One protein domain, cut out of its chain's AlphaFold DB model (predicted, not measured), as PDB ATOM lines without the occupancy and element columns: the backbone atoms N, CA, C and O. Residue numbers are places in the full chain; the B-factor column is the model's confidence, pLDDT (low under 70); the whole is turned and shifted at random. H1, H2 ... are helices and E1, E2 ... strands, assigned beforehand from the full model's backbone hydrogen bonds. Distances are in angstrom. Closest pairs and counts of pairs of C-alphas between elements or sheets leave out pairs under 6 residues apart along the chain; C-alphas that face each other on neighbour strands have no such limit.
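This is residues 52 to 100, 110 to 152 and 198 to 256 of the 259 residues of an uncharacterized protein of Neohortaea acidophila (UniProt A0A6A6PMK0). A small three-stranded sheet, E2, E1, E3, forms a body with three crossing helices, H3, H4 and H5; a loop-rich lobe with the short helices H1 and H2 extends beyond H5, and residues 198 to 204 of H5 stick out. The printed part has 151 residues, with order H1 H2 H3 H4 H5 E1 E2 E3, an antiparallel sheet, and class mostly helix, though only 72 residues are in named elements. It is compact, radius of gyration of the C-alphas 15.8 A, spanning 51 by 37 by 32 A.

E1 is residues 233 to 237, 13.5 A; E2 is 240 to 242; E3 is 252 to 255, ending at C-alpha 255 (147.404, 115.276, 134.698). H5, residues 198 to 219, spans 31.3 A from C-alpha 198 (158.203, 116.247, 102.743). H3 is 113 to 126, 19.7 A; H4 is 137 to 147, 15.4 A; H2 is 89 to 93; H1 is 71 to 78.

E1 and E3 are antiparallel, N 236 to O 252 being 2.8 A; the hairpin E1 and E2 has N 242 to O 235 at 2.8 A. H3 and H5 are on one face of the sheet, making two layers, helices and sheet. H5 lies over E1 at a height over the sheet of 12.4 A, closest C-alphas Val 217 and Cys 233, 4.3 A; H4 only grazes the sheet with residues 137 to 140. H3 touches H5 at a steep tilt of 62 degrees, closest C-alphas Asp 115 and Ala 212, 6.4 A, with residues 208 to 216 of H5 alone. H4 touches H3 at a steep 60 degrees, closest C-alphas Ile 118 and Val 144, 6.4 A. H1 and H2 touch no helix. In all five helices every O i to N i+4 pair is within hydrogen-bond range.

C-alphas 79 and 152, the farthest apart, are 52.4 A apart. Cuts leave gaps of 14.8 A between C-alphas 100 and 110 and 22.9 A between 152 and 198. The link H5 to E1 is long. Among residues with pLDDT under 70 are 147 to 152.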
ATOM      1  N   TYR A  52     134.383 119.745 129.426       70.12
ATOM      2  CA  TYR A  52     134.088 118.874 130.570       70.12
ATOM      3  C   TYR A  52     133.756 119.646 131.862       70.12
ATOM      4  O   TYR A  52     133.276 119.031 132.805       70.12
ATOM      5  N   LEU A  53     133.998 120.964 131.915       71.56
ATOM      6  CA  LEU A  53     133.535 121.837 133.004       71.56
ATOM      7  C   LEU A  53     132.063 122.260 132.842       71.56
ATOM      8  O   LEU A  53     131.489 122.845 133.754       71.56
ATOM      9  N   HIS A  54     131.452 121.959 131.692       68.12
ATOM     10  CA  HIS A  54     130.063 122.265 131.363       68.12
ATOM     11  C   HIS A  54     129.302 120.949 131.109       68.12
ATOM     12  O   HIS A  54     129.183 120.523 129.958       68.12
ATOM     13  N   PRO A  55     128.825 120.266 132.168       60.06
ATOM     14  CA  PRO A  55     128.211 118.937 132.064       60.06
ATOM     15  C   PRO A  55     126.875 118.917 131.300       60.06
ATOM     16  O   PRO A  55     126.433 117.847 130.890       60.06
ATOM     17  N   ASP A  56     126.256 120.076 131.068       55.38
ATOM     18  CA  ASP A  56     124.903 120.185 130.503       55.38
ATOM     19  C   ASP A  56     124.842 120.041 128.972       55.38
ATOM     20  O   ASP A  56     123.760 119.992 128.382       55.38
ATOM     21  N   GLU A  57     125.987 119.969 128.288       65.06
ATOM     22  CA  GLU A  57     126.034 119.851 126.833       65.06
ATOM     23  C   GLU A  57     126.363 118.413 126.397       65.06
ATOM     24  O   GLU A  57     127.349 117.819 126.829       65.06
ATOM     25  N   ASN A  58     125.568 117.848 125.478       71.19
ATOM     26  CA  ASN A  58     125.846 116.557 124.832       71.19
ATOM     27  C   ASN A  58     127.042 116.697 123.873       71.19
ATOM     28  O   ASN A  58     126.901 116.853 122.654       71.19
ATOM     29  N   VAL A  59     128.238 116.735 124.455       80.00
ATOM     30  CA  VAL A  59     129.491 116.994 123.760       80.00
ATOM     31  C   VAL A  59     130.061 115.688 123.219       80.00
ATOM     32  O   VAL A  59     130.450 114.799 123.971       80.00
ATOM     33  N   GLN A  60     130.163 115.594 121.893       87.12
ATOM     34  CA  GLN A  60     130.744 114.434 121.221       87.12
ATOM     35  C   GLN A  60     132.121 114.762 120.653       87.12
ATOM     36  O   GLN A  60     132.311 115.776 119.975       87.12
ATOM     37  N   TYR A  61     133.075 113.868 120.894       89.69
ATOM     38  CA  TYR A  61     134.435 113.969 120.383       89.69
ATOM     39  C   TYR A  61     134.702 112.882 119.352       89.69
ATOM     40  O   TYR A  61     134.258 111.744 119.476       89.69
ATOM     41  N   CYS A  62     135.474 113.235 118.331       91.12
ATOM     42  CA  CYS A  62     135.934 112.292 117.331       91.12
ATOM     43  C   CYS A  62     136.873 111.270 117.975       91.12
ATOM     44  O   CYS A  62     137.935 111.640 118.481       91.12
ATOM     45  N   ILE A  63     136.533 109.986 117.865       88.81
ATOM     46  CA  ILE A  63     137.350 108.885 118.401       88.81
ATOM     47  C   ILE A  63     138.762 108.891 117.794       88.81
ATOM     48  O   ILE A  63     139.735 108.567 118.468       88.81
ATOM     49  N   THR A  64     138.891 109.299 116.531       90.00
ATOM     50  CA  THR A  64     140.160 109.242 115.799       90.00
ATOM     51  C   THR A  64     141.103 110.388 116.126       90.00
ATOM     52  O   THR A  64     142.285 110.159 116.347       90.00
ATOM     53  N   CYS A  65     140.618 111.630 116.156       91.06
ATOM     54  CA  CYS A  65     141.492 112.802 116.278       91.06
ATOM     55  C   CYS A  65     141.275 113.618 117.557       91.06
ATOM     56  O   CYS A  65     141.938 114.643 117.724       91.06
ATOM     57  N   GLY A  66     140.339 113.211 118.420       90.50
ATOM     58  CA  GLY A  66     140.021 113.884 119.682       90.50
ATOM     59  C   GLY A  66     139.366 115.260 119.526       90.50
ATOM     60  O   GLY A  66     139.238 115.978 120.507       90.50
ATOM     61  N   ARG A  67     138.974 115.666 118.309       91.12
ATOM     62  CA  ARG A  67     138.321 116.966 118.072       91.12
ATOM     63  C   ARG A  67     136.830 116.911 118.380       91.12
ATOM     64  O   ARG A  67     136.170 115.931 118.037       91.12
ATOM     65  N   LEU A  68     136.301 118.011 118.903       89.50
ATOM     66  CA  LEU A  68     134.873 118.269 119.046       89.50
ATOM     67  C   LEU A  68     134.140 118.109 117.712       89.50
ATOM     68  O   LEU A  68     134.519 118.700 116.695       89.50
ATOM     69  N   ILE A  69     133.061 117.333 117.727       89.62
ATOM     70  CA  ILE A  69     132.181 117.133 116.581       89.62
ATOM     71  C   ILE A  69     131.205 118.315 116.500       89.62
ATOM     72  O   ILE A  69     130.617 118.746 117.490       89.62
ATOM     73  N   GLY A  70     131.058 118.877 115.297       83.38
ATOM     74  CA  GLY A  70     130.160 120.003 115.029       83.38
ATOM     75  C   GLY A  70     128.695 119.681 115.305       83.38
ATOM     76  O   GLY A  70     128.207 118.640 114.867       83.38
ATOM     77  N   SER A  71     127.955 120.615 115.910       79.81
ATOM     78  CA  SER A  71     126.521 120.447 116.202       79.81
ATOM     79  C   SER A  71     125.679 120.174 114.952       79.81
ATOM     80  O   SER A  71     124.671 119.479 115.026       79.81
ATOM     81  N   ARG A  72     126.085 120.684 113.778       79.12
ATOM     82  CA  ARG A  72     125.441 120.346 112.495       79.12
ATOM     83  C   ARG A  72     125.533 118.846 112.208       79.12
ATOM     84  O   ARG A  72     124.539 118.236 111.842       79.12
ATOM     85  N   LYS A  73     126.710 118.255 112.423       80.19
ATOM     86  CA  LYS A  73     126.942 116.831 112.177       80.19
ATOM     87  C   LYS A  73     126.192 115.961 113.186       80.19
ATOM     88  O   LYS A  73     125.587 114.977 112.783       80.19
ATOM     89  N   ILE A  74     126.178 116.364 114.458       78.44
ATOM     90  CA  ILE A  74     125.426 115.679 115.522       78.44
ATOM     91  C   ILE A  74     123.924 115.667 115.198       78.44
ATOM     92  O   ILE A  74     123.303 114.611 115.226       78.44
ATOM     93  N   ARG A  75     123.349 116.817 114.807       78.69
ATOM     94  CA  ARG A  75     121.924 116.908 114.445       78.69
ATOM     95  C   ARG A  75     121.548 116.000 113.278       78.69
ATOM     96  O   ARG A  75     120.542 115.311 113.372       78.69
ATOM     97  N   ASN A  76     122.363 115.957 112.226       78.25
ATOM     98  CA  ASN A  76     122.080 115.117 111.060       78.25
ATOM     99  C   ASN A  76     122.049 113.620 111.396       78.25
ATOM    100  O   ASN A  76     121.313 112.872 110.767       78.25
ATOM    101  N   ALA A  77     122.834 113.182 112.379       69.62
ATOM    102  CA  ALA A  77     122.886 111.773 112.748       69.62
ATOM    103  C   ALA A  77     121.839 111.368 113.792       69.62
ATOM    104  O   ALA A  77     121.404 110.221 113.813       69.62
ATOM    105  N   ASN A  78     121.364 112.320 114.602       67.94
ATOM    106  CA  ASN A  78     120.180 112.097 115.435       67.94
ATOM    107  C   ASN A  78     118.958 111.750 114.567       67.94
ATOM    108  O   ASN A  78     118.140 110.930 114.971       67.94
ATOM    109  N   THR A  79     118.870 112.307 113.354       69.94
ATOM    110  CA  THR A  79     117.851 111.932 112.361       69.94
ATOM    111  C   THR A  79     118.015 110.491 111.857       69.94
ATOM    112  O   THR A  79     117.027 109.859 111.504       69.94
ATOM    113  N   SER A  80     119.236 109.944 111.843       66.00
ATOM    114  CA  SER A  80     119.540 108.593 111.349       66.00
ATOM    115  C   SER A  80     119.729 107.544 112.454       66.00
ATOM    116  O   SER A  80     120.314 106.494 112.188       66.00
ATOM    117  N   LEU A  81     119.272 107.815 113.689       67.94
ATOM    118  CA  LEU A  81     119.351 106.930 114.874       67.94
ATOM    119  C   LEU A  81     120.769 106.452 115.262       67.94
ATOM    120  O   LEU A  81     120.927 105.679 116.206       67.94
ATOM    121  N   THR A  82     121.817 106.911 114.578       72.31
ATOM    122  CA  THR A  82     123.198 106.460 114.781       72.31
ATOM    123  C   THR A  82     124.029 107.578 115.397       72.31
ATOM    124  O   THR A  82     124.053 108.706 114.914       72.31
ATOM    125  N   GLN A  83     124.742 107.288 116.486       77.00
ATOM    126  CA  GLN A  83     125.589 108.286 117.140       77.00
ATOM    127  C   GLN A  83     126.798 108.648 116.259       77.00
ATOM    128  O   GLN A  83     127.518 107.766 115.777       77.00
ATOM    129  N   VAL A  84     127.091 109.945 116.088       84.06
ATOM    130  CA  VAL A  84     128.290 110.372 115.346       84.06
ATOM    131  C   VAL A  84     129.548 110.071 116.147       84.06
ATOM    132  O   VAL A  84     129.861 110.743 117.123       84.06
ATOM    133  N   LYS A  85     130.340 109.112 115.668       89.06
ATOM    134  CA  LYS A  85     131.640 108.760 116.265       89.06
ATOM    135  C   LYS A  85     132.828 109.559 115.689       89.06
ATOM    136  O   LYS A  85     133.874 109.668 116.331       89.06
ATOM    137  N   TYR A  86     132.703 110.122 114.478       90.19
ATOM    138  CA  TYR A  86     133.835 110.701 113.730       90.19
ATOM    139  C   TYR A  86     133.524 112.065 113.100       90.19
ATOM    140  O   TYR A  86     132.462 112.277 112.511       90.19
ATOM    141  N   CYS A  87     134.492 112.987 113.128       88.94
ATOM    142  CA  CYS A  87     134.319 114.327 112.551       88.94
ATOM    143  C   CYS A  87     134.361 114.355 111.011       88.94
ATOM    144  O   CYS A  87     133.726 115.218 110.414       88.94
ATOM    145  N   SER A  88     134.990 113.378 110.352       87.25
ATOM    146  CA  SER A  88     135.109 113.264 108.884       87.25
ATOM    147  C   SER A  88     135.223 111.803 108.447       87.25
ATOM    148  O   SER A  88     135.572 110.950 109.267       87.25
ATOM    149  N   ASP A  89     134.996 111.522 107.164       87.31
ATOM    150  CA  ASP A  89     135.207 110.186 106.590       87.31
ATOM    151  C   ASP A  89     136.678 109.790 106.600       87.31
ATOM    152  O   ASP A  89     137.009 108.647 106.907       87.31
ATOM    153  N   LYS A  90     137.584 110.762 106.431       86.44
ATOM    154  CA  LYS A  90     139.017 110.562 106.675       86.44
ATOM    155  C   LYS A  90     139.270 110.020 108.081       86.44
ATOM    156  O   LYS A  90     139.980 109.038 108.239       86.44
ATOM    157  N   CYS A  91     138.662 110.610 109.114       88.81
ATOM    158  CA  CYS A  91     138.792 110.105 110.484       88.81
ATOM    159  C   CYS A  91     138.126 108.738 110.684       88.81
ATOM    160  O   CYS A  91     138.636 107.946 111.471       88.81
ATOM    161  N   LYS A  92     137.022 108.453 109.989       86.44
ATOM    162  CA  LYS A  92     136.350 107.147 110.034       86.44
ATOM    163  C   LYS A  92     137.244 106.039 109.465       86.44
ATOM    164  O   LYS A  92     137.389 105.007 110.111       86.44
ATOM    165  N   ARG A  93     137.887 106.284 108.313       84.62
ATOM    166  CA  ARG A  93     138.857 105.373 107.676       84.62
ATOM    167  C   ARG A  93     140.145 105.239 108.494       84.62
ATOM    168  O   ARG A  93     140.709 104.156 108.600       84.62
ATOM    169  N   ASN A  94     140.569 106.324 109.146       80.88
ATOM    170  CA  ASN A  94     141.859 106.390 109.826       80.88
ATOM    171  C   ASN A  94     141.821 106.153 111.346       80.88
ATOM    172  O   ASN A  94     142.644 106.706 112.080       80.88
ATOM    173  N   LYS A  95     140.903 105.313 111.830       76.88
ATOM    174  CA  LYS A  95     140.739 105.016 113.261       76.88
ATOM    175  C   LYS A  95     142.034 104.477 113.922       76.88
ATOM    176  O   LYS A  95     142.740 103.695 113.286       76.88
ATOM    177  N   PRO A  96     142.340 104.867 115.180       73.69
ATOM    178  CA  PRO A  96     143.388 104.255 116.004       73.69
ATOM    179  C   PRO A  96     143.010 102.825 116.424       73.69
ATOM    180  O   PRO A  96     141.871 102.590 116.843       73.69
ATOM    181  N   ALA A  97     143.959 101.884 116.377       65.56
ATOM    182  CA  ALA A  97     143.700 100.464 116.656       65.56
ATOM    183  C   ALA A  97     143.119 100.204 118.062       65.56
ATOM    184  O   ALA A  97     142.195  99.411 118.219       65.56
ATOM    185  N   VAL A  98     143.604 100.933 119.073       57.69
ATOM    186  CA  VAL A  98     143.362 100.654 120.505       57.69
ATOM    187  C   VAL A  98     141.971 101.089 121.005       57.69
ATOM    188  O   VAL A  98     141.550 100.706 122.089       57.69
ATOM    189  N   ARG A  99     141.195 101.867 120.237       55.31
ATOM    190  CA  ARG A  99     139.927 102.465 120.727       55.31
ATOM    191  C   ARG A  99     138.674 101.810 120.149       55.31
ATOM    192  O   ARG A  99     137.707 102.478 119.770       55.31
ATOM    193  N   ARG A 100     138.680 100.484 120.013       48.81
ATOM    194  CA  ARG A 100     137.465  99.703 119.740       48.81
ATOM    195  C   ARG A 100     136.718  99.485 121.060       48.81
ATOM    196  O   ARG A 100     136.997  98.550 121.783       48.81
ATOM    197  N   ASN A 110     148.918  96.148 112.656       45.66
ATOM    198  CA  ASN A 110     149.896  97.084 112.081       45.66
ATOM    199  C   ASN A 110     149.574  98.577 112.283       45.66
ATOM    200  O   ASN A 110     150.454  99.425 112.167       45.66
ATOM    201  N   SER A 111     148.338  98.935 112.653       47.97
ATOM    202  CA  SER A 111     147.957 100.338 112.921       47.97
ATOM    203  C   SER A 111     148.051 100.739 114.403       47.97
ATOM    204  O   SER A 111     147.794 101.891 114.754       47.97
ATOM    205  N   GLY A 112     148.433  99.798 115.276       54.00
ATOM    206  CA  GLY A 112     148.493  99.980 116.729       54.00
ATOM    207  C   GLY A 112     149.797 100.559 117.270       54.00
ATOM    208  O   GLY A 112     149.776 101.150 118.345       54.00
ATOM    209  N   ASN A 113     150.906 100.470 116.531       67.56
ATOM    210  CA  ASN A 113     152.223 100.759 117.108       67.56
ATOM    211  C   ASN A 113     152.461 102.245 117.354       67.56
ATOM    212  O   ASN A 113     152.977 102.610 118.404       67.56
ATOM    213  N   PHE A 114     152.082 103.122 116.421       78.50
ATOM    214  CA  PHE A 114     152.440 104.536 116.547       78.50
ATOM    215  C   PHE A 114     151.582 105.273 117.578       78.50
ATOM    216  O   PHE A 114     152.108 106.040 118.377       78.50
ATOM    217  N   ASP A 115     150.274 105.011 117.617       82.50
ATOM    218  CA  ASP A 115     149.408 105.605 118.639       82.50
ATOM    219  C   ASP A 115     149.734 105.068 120.041       82.50
ATOM    220  O   ASP A 115     149.784 105.854 120.984       82.50
ATOM    221  N   ALA A 116     150.011 103.764 120.177       82.25
ATOM    222  CA  ALA A 116     150.459 103.186 121.446       82.25
ATOM    223  C   ALA A 116     151.837 103.722 121.863       82.25
ATOM    224  O   ALA A 116     152.039 104.033 123.035       82.25
ATOM    225  N   LEU A 117     152.759 103.910 120.911       86.31
ATOM    226  CA  LEU A 117     154.046 104.562 121.155       86.31
ATOM    227  C   LEU A 117     153.836 105.976 121.696       86.31
ATOM    228  O   LEU A 117     154.414 106.306 122.727       86.31
ATOM    229  N   ILE A 118     152.996 106.794 121.053       89.31
ATOM    230  CA  ILE A 118     152.721 108.155 121.530       89.31
ATOM    231  C   ILE A 118     152.109 108.126 122.934       89.31
ATOM    232  O   ILE A 118     152.555 108.890 123.785       89.31
ATOM    233  N   GLU A 119     151.132 107.251 123.198       87.88
ATOM    234  CA  GLU A 119     150.542 107.115 124.538       87.88
ATOM    235  C   GLU A 119     151.609 106.701 125.573       87.88
ATOM    236  O   GLU A 119     151.673 107.303 126.641       87.88
ATOM    237  N   SER A 120     152.511 105.771 125.240       85.94
ATOM    238  CA  SER A 120     153.602 105.336 126.131       85.94
ATOM    239  C   SER A 120     154.649 106.425 126.400       85.94
ATOM    240  O   SER A 120     155.123 106.572 127.526       85.94
ATOM    241  N   VAL A 121     155.009 107.211 125.378       90.12
ATOM    242  CA  VAL A 121     155.949 108.331 125.513       90.12
ATOM    243  C   VAL A 121     155.316 109.420 126.361       90.12
ATOM    244  O   VAL A 121     155.955 109.921 127.278       90.12
ATOM    245  N   LEU A 122     154.053 109.750 126.088       90.62
ATOM    246  CA  LEU A 122     153.319 110.746 126.851       90.62
ATOM    247  C   LEU A 122     153.186 110.340 128.324       90.62
ATOM    248  O   LEU A 122     153.425 111.172 129.189       90.62
ATOM    249  N   LEU A 123     152.875 109.072 128.611       88.06
ATOM    250  CA  LEU A 123     152.869 108.537 129.977       88.06
ATOM    251  C   LEU A 123     154.234 108.687 130.657       88.06
ATOM    252  O   LEU A 123     154.304 109.157 131.787       88.06
ATOM    253  N   GLY A 124     155.321 108.345 129.959       87.56
ATOM    254  CA  GLY A 124     156.676 108.496 130.491       87.56
ATOM    255  C   GLY A 124     157.063 109.950 130.783       87.56
ATOM    256  O   GLY A 124     157.738 110.202 131.774       87.56
ATOM    257  N   LEU A 125     156.624 110.898 129.948       89.62
ATOM    258  CA  LEU A 125     156.890 112.331 130.130       89.62
ATOM    259  C   LEU A 125     156.029 112.960 131.231       89.62
ATOM    260  O   LEU A 125     156.495 113.839 131.950       89.62
ATOM    261  N   LEU A 126     154.773 112.527 131.366       88.44
ATOM    262  CA  LEU A 126     153.874 113.009 132.417       88.44
ATOM    263  C   LEU A 126     154.293 112.520 133.812       88.44
ATOM    264  O   LEU A 126     153.917 113.137 134.809       88.44
ATOM    265  N   GLY A 127     155.080 111.444 133.880       83.69
ATOM    266  CA  GLY A 127     155.561 110.876 135.131       83.69
ATOM    267  C   GLY A 127     154.462 110.181 135.934       83.69
ATOM    268  O   GLY A 127     153.387 109.857 135.422       83.69
ATOM    269  N   GLY A 128     154.774 109.920 137.205       71.50
ATOM    270  CA  GLY A 128     153.874 109.270 138.156       71.50
ATOM    271  C   GLY A 128     152.731 110.170 138.626       71.50
ATOM    272  O   GLY A 128     152.610 111.332 138.228       71.50
ATOM    273  N   ASP A 129     151.874 109.623 139.491       63.12
ATOM    274  CA  ASP A 129     150.581 110.246 139.760       63.12
ATOM    275  C   ASP A 129     150.645 111.570 140.540       63.12
ATOM    276  O   ASP A 129     149.770 112.424 140.355       63.12
ATOM    277  N   ASP A 130     151.731 111.784 141.283       63.03
ATOM    278  CA  ASP A 130     151.929 112.937 142.171       63.03
ATOM    279  C   ASP A 130     152.734 114.085 141.543       63.03
ATOM    280  O   ASP A 130     152.904 115.145 142.151       63.03
ATOM    281  N   SER A 131     153.246 113.907 140.324       65.12
ATOM    282  CA  SER A 131     154.058 114.929 139.669       65.12
ATOM    283  C   SER A 131     153.225 115.809 138.735       65.12
ATOM    284  O   SER A 131     152.686 115.346 137.729       65.12
ATOM    285  N   VAL A 132     153.155 117.111 139.031       65.94
ATOM    286  CA  VAL A 132     152.528 118.115 138.152       65.94
ATOM    287  C   VAL A 132     153.499 118.480 137.026       65.94
ATOM    288  O   VAL A 132     154.069 119.571 136.992       65.94
ATOM    289  N   HIS A 133     153.721 117.550 136.098       84.25
ATOM    290  CA  HIS A 133     154.518 117.807 134.902       84.25
ATOM    291  C   HIS A 133     153.630 118.318 133.765       84.25
ATOM    292  O   HIS A 133     152.653 117.685 133.366       84.25
ATOM    293  N   LEU A 134     153.975 119.500 133.247       92.00
ATOM    294  CA  LEU A 134     153.396 120.044 132.025       92.00
ATOM    295  C   LEU A 134     154.275 119.636 130.843       92.00
ATOM    296  O   LEU A 134     155.328 120.230 130.631       92.00
ATOM    297  N   VAL A 135     153.800 118.682 130.052       94.88
ATOM    298  CA  VAL A 135     154.482 118.214 128.842       94.88
ATOM    299  C   VAL A 135     154.057 119.081 127.668       94.88
ATOM    300  O   VAL A 135     152.875 119.121 127.317       94.88
ATOM    301  N   ARG A 136     154.998 119.791 127.044       96.00
ATOM    302  CA  ARG A 136     154.705 120.610 125.853       96.00
ATOM    303  C   ARG A 136     154.531 119.727 124.617       96.00
ATOM    304  O   ARG A 136     155.140 118.666 124.502       96.00
ATOM    305  N   MET A 137     153.727 120.167 123.650       94.62
ATOM    306  CA  MET A 137     153.581 119.444 122.384       94.62
ATOM    307  C   MET A 137     154.908 119.335 121.631       94.62
ATOM    308  O   MET A 137     155.161 118.304 121.019       94.62
ATOM    309  N   SER A 138     155.751 120.365 121.682       93.38
ATOM    310  CA  SER A 138     157.097 120.358 121.106       93.38
ATOM    311  C   SER A 138     157.997 119.290 121.735       93.38
ATOM    312  O   SER A 138     158.700 118.591 121.009       93.38
ATOM    313  N   GLU A 139     157.926 119.110 123.052       92.12
ATOM    314  CA  GLU A 139     158.649 118.075 123.795       92.12
ATOM    315  C   GLU A 139     158.145 116.673 123.436       92.12
ATOM    316  O   GLU A 139     158.940 115.793 123.113       92.12
ATOM    317  N   LEU A 140     156.822 116.481 123.393       93.31
ATOM    318  CA  LEU A 140     156.224 115.219 122.960       93.31
ATOM    319  C   LEU A 140     156.603 114.883 121.509       93.31
ATOM    320  O   LEU A 140     156.955 113.743 121.210       93.31
ATOM    321  N   GLU A 141     156.548 115.865 120.603       92.19
ATOM    322  CA  GLU A 141     156.974 115.707 119.209       92.19
ATOM    323  C   GLU A 141     158.445 115.279 119.129       92.19
ATOM    324  O   GLU A 141     158.758 114.305 118.444       92.19
ATOM    325  N   GLN A 142     159.334 115.961 119.856       90.38
ATOM    326  CA  GLN A 142     160.758 115.625 119.900       90.38
ATOM    327  C   GLN A 142     160.997 114.228 120.475       90.38
ATOM    328  O   GLN A 142     161.736 113.455 119.877       90.38
ATOM    329  N   ALA A 143     160.341 113.864 121.578       89.00
ATOM    330  CA  ALA A 143     160.514 112.564 122.222       89.00
ATOM    331  C   ALA A 143     160.029 111.400 121.343       89.00
ATOM    332  O   ALA A 143     160.705 110.375 121.233       89.00
ATOM    333  N   VAL A 144     158.879 111.559 120.675       89.31
ATOM    334  CA  VAL A 144     158.343 110.551 119.745       89.31
ATOM    335  C   VAL A 144     159.258 110.392 118.530       89.31
ATOM    336  O   VAL A 144     159.526 109.268 118.107       89.31
ATOM    337  N   LEU A 145     159.763 111.499 117.977       85.88
ATOM    338  CA  LEU A 145     160.672 111.464 116.832       85.88
ATOM    339  C   LEU A 145     162.069 110.942 117.206       85.88
ATOM    340  O   LEU A 145     162.642 110.188 116.430       85.88
ATOM    341  N   ALA A 146     162.592 111.255 118.394       79.94
ATOM    342  CA  ALA A 146     163.897 110.781 118.863       79.94
ATOM    343  C   ALA A 146     163.902 109.280 119.194       79.94
ATOM    344  O   ALA A 146     164.854 108.565 118.886       79.94
ATOM    345  N   ARG A 147     162.814 108.742 119.766       68.62
ATOM    346  CA  ARG A 147     162.687 107.282 119.948       68.62
ATOM    347  C   ARG A 147     162.608 106.522 118.629       68.62
ATOM    348  O   ARG A 147     162.906 105.334 118.601       68.62
ATOM    349  N   ARG A 148     162.241 107.201 117.541       61.53
ATOM    350  CA  ARG A 148     162.266 106.625 116.197       61.53
ATOM    351  C   ARG A 148     163.687 106.497 115.636       61.53
ATOM    352  O   ARG A 148     163.882 105.672 114.758       61.53
ATOM    353  N   THR A 149     164.656 107.276 116.125       57.91
ATOM    354  CA  THR A 149     166.031 107.296 115.592       57.91
ATOM    355  C   THR A 149     167.029 106.452 116.388       57.91
ATOM    356  O   THR A 149     168.056 106.083 115.838       57.91
ATOM    357  N   ASN A 150     166.753 106.147 117.663       47.06
ATOM    358  CA  ASN A 150     167.712 105.479 118.565       47.06
ATOM    359  C   ASN A 150     167.519 103.955 118.707       47.06
ATOM    360  O   ASN A 150     168.221 103.322 119.491       47.06
ATOM    361  N   GLY A 151     166.569 103.364 117.982       45.41
ATOM    362  CA  GLY A 151     166.530 101.923 117.735       45.41
ATOM    363  C   GLY A 151     167.146 101.666 116.371       45.41
ATOM    364  O   GLY A 151     166.842 102.402 115.441       45.41
ATOM    365  N   ASP A 152     168.010 100.663 116.280       38.38
ATOM    366  CA  ASP A 152     168.852 100.278 115.146       38.38
ATOM    367  C   ASP A 152     168.064  99.948 113.863       38.38
ATOM    368  O   ASP A 152     167.984  98.811 113.406       38.38
ATOM    369  N   GLU A 198     157.566 116.361 101.427       76.06
ATOM    370  CA  GLU A 198     158.203 116.247 102.743       76.06
ATOM    371  C   GLU A 198     157.550 117.178 103.784       76.06
ATOM    372  O   GLU A 198     157.292 116.782 104.926       76.06
ATOM    373  N   GLY A 199     157.218 118.414 103.390       83.31
ATOM    374  CA  GLY A 199     156.495 119.354 104.249       83.31
ATOM    375  C   GLY A 199     155.133 118.814 104.698       83.31
ATOM    376  O   GLY A 199     154.782 118.905 105.881       83.31
ATOM    377  N   GLN A 200     154.389 118.195 103.778       82.12
ATOM    378  CA  GLN A 200     153.094 117.586 104.066       82.12
ATOM    379  C   GLN A 200     153.225 116.369 104.989       82.12
ATOM    380  O   GLN A 200     152.433 116.216 105.919       82.12
ATOM    381  N   GLU A 201     154.235 115.526 104.787       82.00
ATOM    382  CA  GLU A 201     154.504 114.362 105.636       82.00
ATOM    383  C   GLU A 201     154.845 114.776 107.072       82.00
ATOM    384  O   GLU A 201     154.250 114.265 108.027       82.00
ATOM    385  N   ARG A 202     155.710 115.783 107.247       83.25
ATOM    386  CA  ARG A 202     156.025 116.349 108.569       83.25
ATOM    387  C   ARG A 202     154.779 116.919 109.252       83.25
ATOM    388  O   ARG A 202     154.570 116.699 110.447       83.25
ATOM    389  N   ALA A 203     153.923 117.620 108.505       86.75
ATOM    390  CA  ALA A 203     152.655 118.131 109.023       86.75
ATOM    391  C   ALA A 203     151.691 116.999 109.421       86.75
ATOM    392  O   ALA A 203     151.025 117.088 110.455       86.75
ATOM    393  N   ASN A 204     151.652 115.915 108.644       86.00
ATOM    394  CA  ASN A 204     150.826 114.746 108.928       86.00
ATOM    395  C   ASN A 204     151.271 114.052 110.222       86.00
ATOM    396  O   ASN A 204     150.432 113.810 111.088       86.00
ATOM    397  N   VAL A 205     152.572 113.792 110.398       87.69
ATOM    398  CA  VAL A 205     153.114 113.180 111.629       87.69
ATOM    399  C   VAL A 205     152.767 114.031 112.850       87.69
ATOM    400  O   VAL A 205     152.236 113.524 113.839       87.69
ATOM    401  N   ARG A 206     152.968 115.347 112.752       89.81
ATOM    402  CA  ARG A 206     152.582 116.308 113.792       89.81
ATOM    403  C   ARG A 206     151.096 116.258 114.137       89.81
ATOM    404  O   ARG A 206     150.736 116.381 115.307       89.81
ATOM    405  N   GLU A 207     150.218 116.104 113.147       90.94
ATOM    406  CA  GLU A 207     148.777 116.001 113.392       90.94
ATOM    407  C   GLU A 207     148.386 114.660 114.020       90.94
ATOM    408  O   GLU A 207     147.443 114.628 114.812       90.94
ATOM    409  N   VAL A 208     149.113 113.573 113.741       89.25
ATOM    410  CA  VAL A 208     148.905 112.284 114.422       89.25
ATOM    411  C   VAL A 208     149.280 112.392 115.900       89.25
ATOM    412  O   VAL A 208     148.459 112.054 116.753       89.25
ATOM    413  N   ILE A 209     150.449 112.964 116.212       93.12
ATOM    414  CA  ILE A 209     150.895 113.196 117.597       93.12
ATOM    415  C   ILE A 209     149.905 114.111 118.330       93.12
ATOM    416  O   ILE A 209     149.416 113.768 119.407       93.12
ATOM    417  N   ARG A 210     149.502 115.234 117.712       94.44
ATOM    418  CA  ARG A 210     148.455 116.115 118.264       94.44
ATOM    419  C   ARG A 210     147.117 115.395 118.426       94.44
ATOM    420  O   ARG A 210     146.393 115.662 119.378       94.44
ATOM    421  N   GLY A 211     146.760 114.502 117.509       92.75
ATOM    422  CA  GLY A 211     145.558 113.679 117.596       92.75
ATOM    423  C   GLY A 211     145.565 112.789 118.832       92.75
ATOM    424  O   GLY A 211     144.596 112.811 119.589       92.75
ATOM    425  N   ALA A 212     146.662 112.071 119.068       92.56
ATOM    426  CA  ALA A 212     146.849 111.237 120.251       92.56
ATOM    427  C   ALA A 212     146.806 112.047 121.549       92.56
ATOM    428  O   ALA A 212     146.044 111.709 122.453       92.56
ATOM    429  N   ALA A 213     147.507 113.178 121.586       94.12
ATOM    430  CA  ALA A 213     147.464 114.137 122.683       94.12
ATOM    431  C   ALA A 213     146.030 114.605 123.005       94.12
ATOM    432  O   ALA A 213     145.582 114.541 124.149       94.12
ATOM    433  N   ARG A 214     145.244 115.009 121.996       94.69
ATOM    434  CA  ARG A 214     143.837 115.399 122.212       94.69
ATOM    435  C   ARG A 214     142.995 114.237 122.740       94.69
ATOM    436  O   ARG A 214     142.156 114.440 123.613       94.69
ATOM    437  N   ARG A 215     143.221 113.016 122.248       92.31
ATOM    438  CA  ARG A 215     142.536 111.821 122.762       92.31
ATOM    439  C   ARG A 215     142.906 111.528 124.217       92.31
ATOM    440  O   ARG A 215     142.017 111.139 124.965       92.31
ATOM    441  N   ALA A 216     144.157 111.734 124.626       91.56
ATOM    442  CA  ALA A 216     144.584 111.596 126.019       91.56
ATOM    443  C   ALA A 216     143.826 112.565 126.944       91.56
ATOM    444  O   ALA A 216     143.348 112.170 128.003       91.56
ATOM    445  N   VAL A 217     143.617 113.808 126.509       92.50
ATOM    446  CA  VAL A 217     142.833 114.803 127.265       92.50
ATOM    447  C   VAL A 217     141.360 114.412 127.380       92.50
ATOM    448  O   VAL A 217     140.783 114.458 128.464       92.50
ATOM    449  N   VAL A 218     140.740 114.020 126.267       90.25
ATOM    450  CA  VAL A 218     139.293 113.757 126.218       90.25
ATOM    451  C   VAL A 218     138.923 112.427 126.872       90.25
ATOM    452  O   VAL A 218     137.942 112.338 127.605       90.25
ATOM    453  N   PHE A 219     139.690 111.383 126.583       88.69
ATOM    454  CA  PHE A 219     139.350 110.002 126.920       88.69
ATOM    455  C   PHE A 219     140.298 109.386 127.960       88.69
ATOM    456  O   PHE A 219     140.173 108.204 128.271       88.69
ATOM    457  N   GLY A 220     141.289 110.137 128.433       90.06
ATOM    458  CA  GLY A 220     142.295 109.666 129.377       90.06
ATOM    459  C   GLY A 220     143.367 108.758 128.772       90.06
ATOM    460  O   GLY A 220     143.285 108.310 127.615       90.06
ATOM    461  N   LEU A 221     144.366 108.468 129.597       87.81
ATOM    462  CA  LEU A 221     145.447 107.503 129.388       87.81
ATOM    463  C   LEU A 221     145.267 106.324 130.355       87.81
ATOM    464  O   LEU A 221     144.649 106.518 131.398       87.81
ATOM    465  N   PRO A 222     145.740 105.110 130.027       81.75
ATOM    466  CA  PRO A 222     145.677 103.994 130.970       81.75
ATOM    467  C   PRO A 222     146.459 104.338 132.248       81.75
ATOM    468  O   PRO A 222     147.573 104.857 132.158       81.75
ATOM    469  N   SER A 223     145.855 104.108 133.420       72.56
ATOM    470  CA  SER A 223     146.541 104.278 134.705       72.56
ATOM    471  C   SER A 223     147.509 103.120 134.954       72.56
ATOM    472  O   SER A 223     147.288 102.012 134.470       72.56
ATOM    473  N   SER A 224     148.599 103.377 135.679       62.88
ATOM    474  CA  SER A 224     149.631 102.364 135.951       62.88
ATOM    475  C   SER A 224     149.155 101.250 136.895       62.88
ATOM    476  O   SER A 224     149.671 100.138 136.820       62.88
ATOM    477  N   SER A 225     148.170 101.543 137.751       60.69
ATOM    478  CA  SER A 225     147.625 100.609 138.738       60.69
ATOM    479  C   SER A 225     146.551  99.693 138.157       60.69
ATOM    480  O   SER A 225     146.563  98.509 138.464       60.69
ATOM    481  N   ASP A 226     145.679 100.212 137.284       56.34
ATOM    482  CA  ASP A 226     144.588  99.453 136.672       56.34
ATOM    483  C   ASP A 226     144.394  99.843 135.200       56.34
ATOM    484  O   ASP A 226     144.130 101.000 134.853       56.34
ATOM    485  N   ASN A 227     144.457  98.849 134.307       58.03
ATOM    486  CA  ASN A 227     144.172  99.031 132.875       58.03
ATOM    487  C   ASN A 227     142.706  99.423 132.601       58.03
ATOM    488  O   ASN A 227     142.374  99.840 131.489       58.03
ATOM    489  N   GLU A 228     141.830  99.273 133.597       55.84
ATOM    490  CA  GLU A 228     140.399  99.548 133.496       55.84
ATOM    491  C   GLU A 228     140.072 101.032 133.734       55.84
ATOM    492  O   GLU A 228     139.194 101.594 133.072       55.84
ATOM    493  N   THR A 229     140.837 101.722 134.588       73.94
ATOM    494  CA  THR A 229     140.654 103.152 134.858       73.94
ATOM    495  C   THR A 229     141.588 104.003 134.004       73.94
ATOM    496  O   THR A 229     142.815 103.941 134.100       73.94
ATOM    497  N   ARG A 230     141.004 104.841 133.138       85.56
ATOM    498  CA  ARG A 230     141.763 105.819 132.349       85.56
ATOM    499  C   ARG A 230     141.842 107.151 133.087       85.56
ATOM    500  O   ARG A 230     140.824 107.831 133.233       85.56
ATOM    501  N   ARG A 231     143.049 107.561 133.481       86.75
ATOM    502  CA  ARG A 231     143.297 108.841 134.151       86.75
ATOM    503  C   ARG A 231     143.169 109.997 133.165       86.75
ATOM    504  O   ARG A 231     143.673 109.933 132.037       86.75
ATOM    505  N   LYS A 232     142.448 111.050 133.556       87.44
ATOM    506  CA  LYS A 232     142.119 112.165 132.658       87.44
ATOM    507  C   LYS A 232     143.239 113.196 132.651       87.44
ATOM    508  O   LYS A 232     143.807 113.537 133.679       87.44
ATOM    509  N   CYS A 233     143.519 113.724 131.468       91.94
ATOM    510  CA  CYS A 233     144.448 114.833 131.303       91.94
ATOM    511  C   CYS A 233     143.686 116.138 131.050       91.94
ATOM    512  O   CYS A 233     142.465 116.161 130.828       91.94
ATOM    513  N   GLU A 234     144.429 117.234 131.033       93.19
ATOM    514  CA  GLU A 234     143.941 118.538 130.617       93.19
ATOM    515  C   GLU A 234     144.932 119.242 129.688       93.19
ATOM    516  O   GLU A 234     146.144 119.056 129.785       93.19
ATOM    517  N   ALA A 235     144.394 120.015 128.742       95.19
ATOM    518  CA  ALA A 235     145.185 120.810 127.814       95.19
ATOM    519  C   ALA A 235     145.400 122.208 128.395       95.19
ATOM    520  O   ALA A 235     144.445 122.845 128.838       95.19
ATOM    521  N   VAL A 236     146.633 122.699 128.347       94.00
ATOM    522  CA  VAL A 236     147.035 123.982 128.927       94.00
ATOM    523  C   VAL A 236     147.683 124.860 127.860       94.00
ATOM    524  O   VAL A 236     148.592 124.434 127.148       94.00
ATOM    525  N   VAL A 237     147.230 126.106 127.756       93.69
ATOM    526  CA  VAL A 237     147.816 127.156 126.913       93.69
ATOM    527  C   VAL A 237     148.061 128.370 127.793       93.69
ATOM    528  O   VAL A 237     147.132 128.852 128.433       93.69
ATOM    529  N   ASP A 238     149.306 128.846 127.850       90.12
ATOM    530  CA  ASP A 238     149.698 130.029 128.633       90.12
ATOM    531  C   ASP A 238     149.223 129.974 130.098       90.12
ATOM    532  O   ASP A 238     148.672 130.931 130.642       90.12
ATOM    533  N   GLY A 239     149.376 128.800 130.722       89.56
ATOM    534  CA  GLY A 239     148.964 128.543 132.108       89.56
ATOM    535  C   GLY A 239     147.453 128.390 132.317       89.56
ATOM    536  O   GLY A 239     147.020 128.149 133.439       89.56
ATOM    537  N   LYS A 240     146.640 128.502 131.261       91.25
ATOM    538  CA  LYS A 240     145.182 128.355 131.324       91.25
ATOM    539  C   LYS A 240     144.756 127.011 130.769       91.25
ATOM    540  O   LYS A 240     145.202 126.609 129.695       91.25
ATOM    541  N   VAL A 241     143.845 126.346 131.470       92.62
ATOM    542  CA  VAL A 241     143.234 125.113 130.976       92.62
ATOM    543  C   VAL A 241     142.255 125.459 129.852       92.62
ATOM    544  O   VAL A 241     141.422 126.355 129.999       92.62
ATOM    545  N   VAL A 242     142.368 124.778 128.712       92.69
ATOM    546  CA  VAL A 242     141.597 125.061 127.494       92.69
ATOM    547  C   VAL A 242     141.027 123.795 126.876       92.69
ATOM    548  O   VAL A 242     141.486 122.678 127.111       92.69
ATOM    549  N   GLU A 243     140.029 123.972 126.021       91.94
ATOM    550  CA  GLU A 243     139.495 122.892 125.206       91.94
ATOM    551  C   GLU A 243     140.527 122.420 124.149       91.94
ATOM    552  O   GLU A 243     140.925 123.209 123.279       91.94
ATOM    553  N   PRO A 244     140.944 121.134 124.154       93.25
ATOM    554  CA  PRO A 244     141.998 120.607 123.274       93.25
ATOM    555  C   PRO A 244     141.713 120.787 121.777       93.25
ATOM    556  O   PRO A 244     142.634 120.893 120.966       93.25
ATOM    557  N   SER A 245     140.440 120.845 121.384       91.00
ATOM    558  CA  SER A 245     140.036 121.055 119.987       91.00
ATOM    559  C   SER A 245     140.399 122.441 119.441       91.00
ATOM    560  O   SER A 245     140.458 122.623 118.221       91.00
ATOM    561  N   PHE A 246     140.620 123.414 120.329       89.50
ATOM    562  CA  PHE A 246     140.885 124.812 119.981       89.50
ATOM    563  C   PHE A 246     142.260 125.303 120.415       89.50
ATOM    564  O   PHE A 246     142.617 126.435 120.080       89.50
ATOM    565  N   ALA A 247     143.032 124.460 121.100       91.19
ATOM    566  CA  ALA A 247     144.419 124.738 121.422       91.19
ATOM    567  C   ALA A 247     145.227 124.993 120.136       91.19
ATOM    568  O   ALA A 247     145.110 124.275 119.137       91.19
ATOM    569  N   LYS A 248     146.028 126.060 120.149       88.88
ATOM    570  CA  LYS A 248     146.882 126.486 119.035       88.88
ATOM    571  C   LYS A 248     148.317 126.626 119.523       88.88
ATOM    572  O   LYS A 248     148.540 126.903 120.695       88.88
ATOM    573  N   GLY A 249     149.269 126.479 118.604       90.94
ATOM    574  CA  GLY A 249     150.691 126.617 118.913       90.94
ATOM    575  C   GLY A 249     151.228 125.461 119.756       90.94
ATOM    576  O   GLY A 249     150.808 124.312 119.577       90.94
ATOM    577  N   ASP A 250     152.170 125.785 120.641       94.19
ATOM    578  CA  ASP A 250     152.839 124.840 121.536       94.19
ATOM    579  C   ASP A 250     152.149 124.762 122.904       94.19
ATOM    580  O   ASP A 250     152.639 125.222 123.940       94.19
ATOM    581  N   TRP A 251     150.937 124.222 122.870       95.44
ATOM    582  CA  TRP A 251     150.162 123.913 124.064       95.44
ATOM    583  C   TRP A 251     150.762 122.713 124.804       95.44
ATOM    584  O   TRP A 251     151.576 121.980 124.246       95.44
ATOM    585  N   GLY A 252     150.386 122.521 126.064       95.62
ATOM    586  CA  GLY A 252     150.871 121.408 126.874       95.62
ATOM    587  C   GLY A 252     149.759 120.538 127.439       95.62
ATOM    588  O   GLY A 252     148.586 120.913 127.433       95.62
ATOM    589  N   ILE A 253     150.146 119.366 127.922       95.19
ATOM    590  CA  ILE A 253     149.287 118.389 128.583       95.19
ATOM    591  C   ILE A 253     149.824 118.160 129.986       95.19
ATOM    592  O   ILE A 253     151.033 118.046 130.174       95.19
ATOM    593  N   ARG A 254     148.924 118.063 130.958       93.19
ATOM    594  CA  ARG A 254     149.243 117.590 132.307       93.19
ATOM    595  C   ARG A 254     148.126 116.705 132.846       93.19
ATOM    596  O   ARG A 254     147.020 116.689 132.291       93.19
ATOM    597  N   TRP A 255     148.417 115.991 133.928       92.00
ATOM    598  CA  TRP A 255     147.404 115.276 134.698       92.00
ATOM    599  C   TRP A 255     146.351 116.233 135.249       92.00
ATOM    600  O   TRP A 255     146.663 117.362 135.627       92.00
ATOM    601  N   ARG A 256     145.094 115.784 135.272       87.56
ATOM    602  CA  ARG A 256     144.023 116.528 135.926       87.56
ATOM    603  C   ARG A 256     144.099 116.302 137.432       87.56
ATOM    604  O   ARG A 256     144.268 115.177 137.895       87.56
TER     605      ARG A 256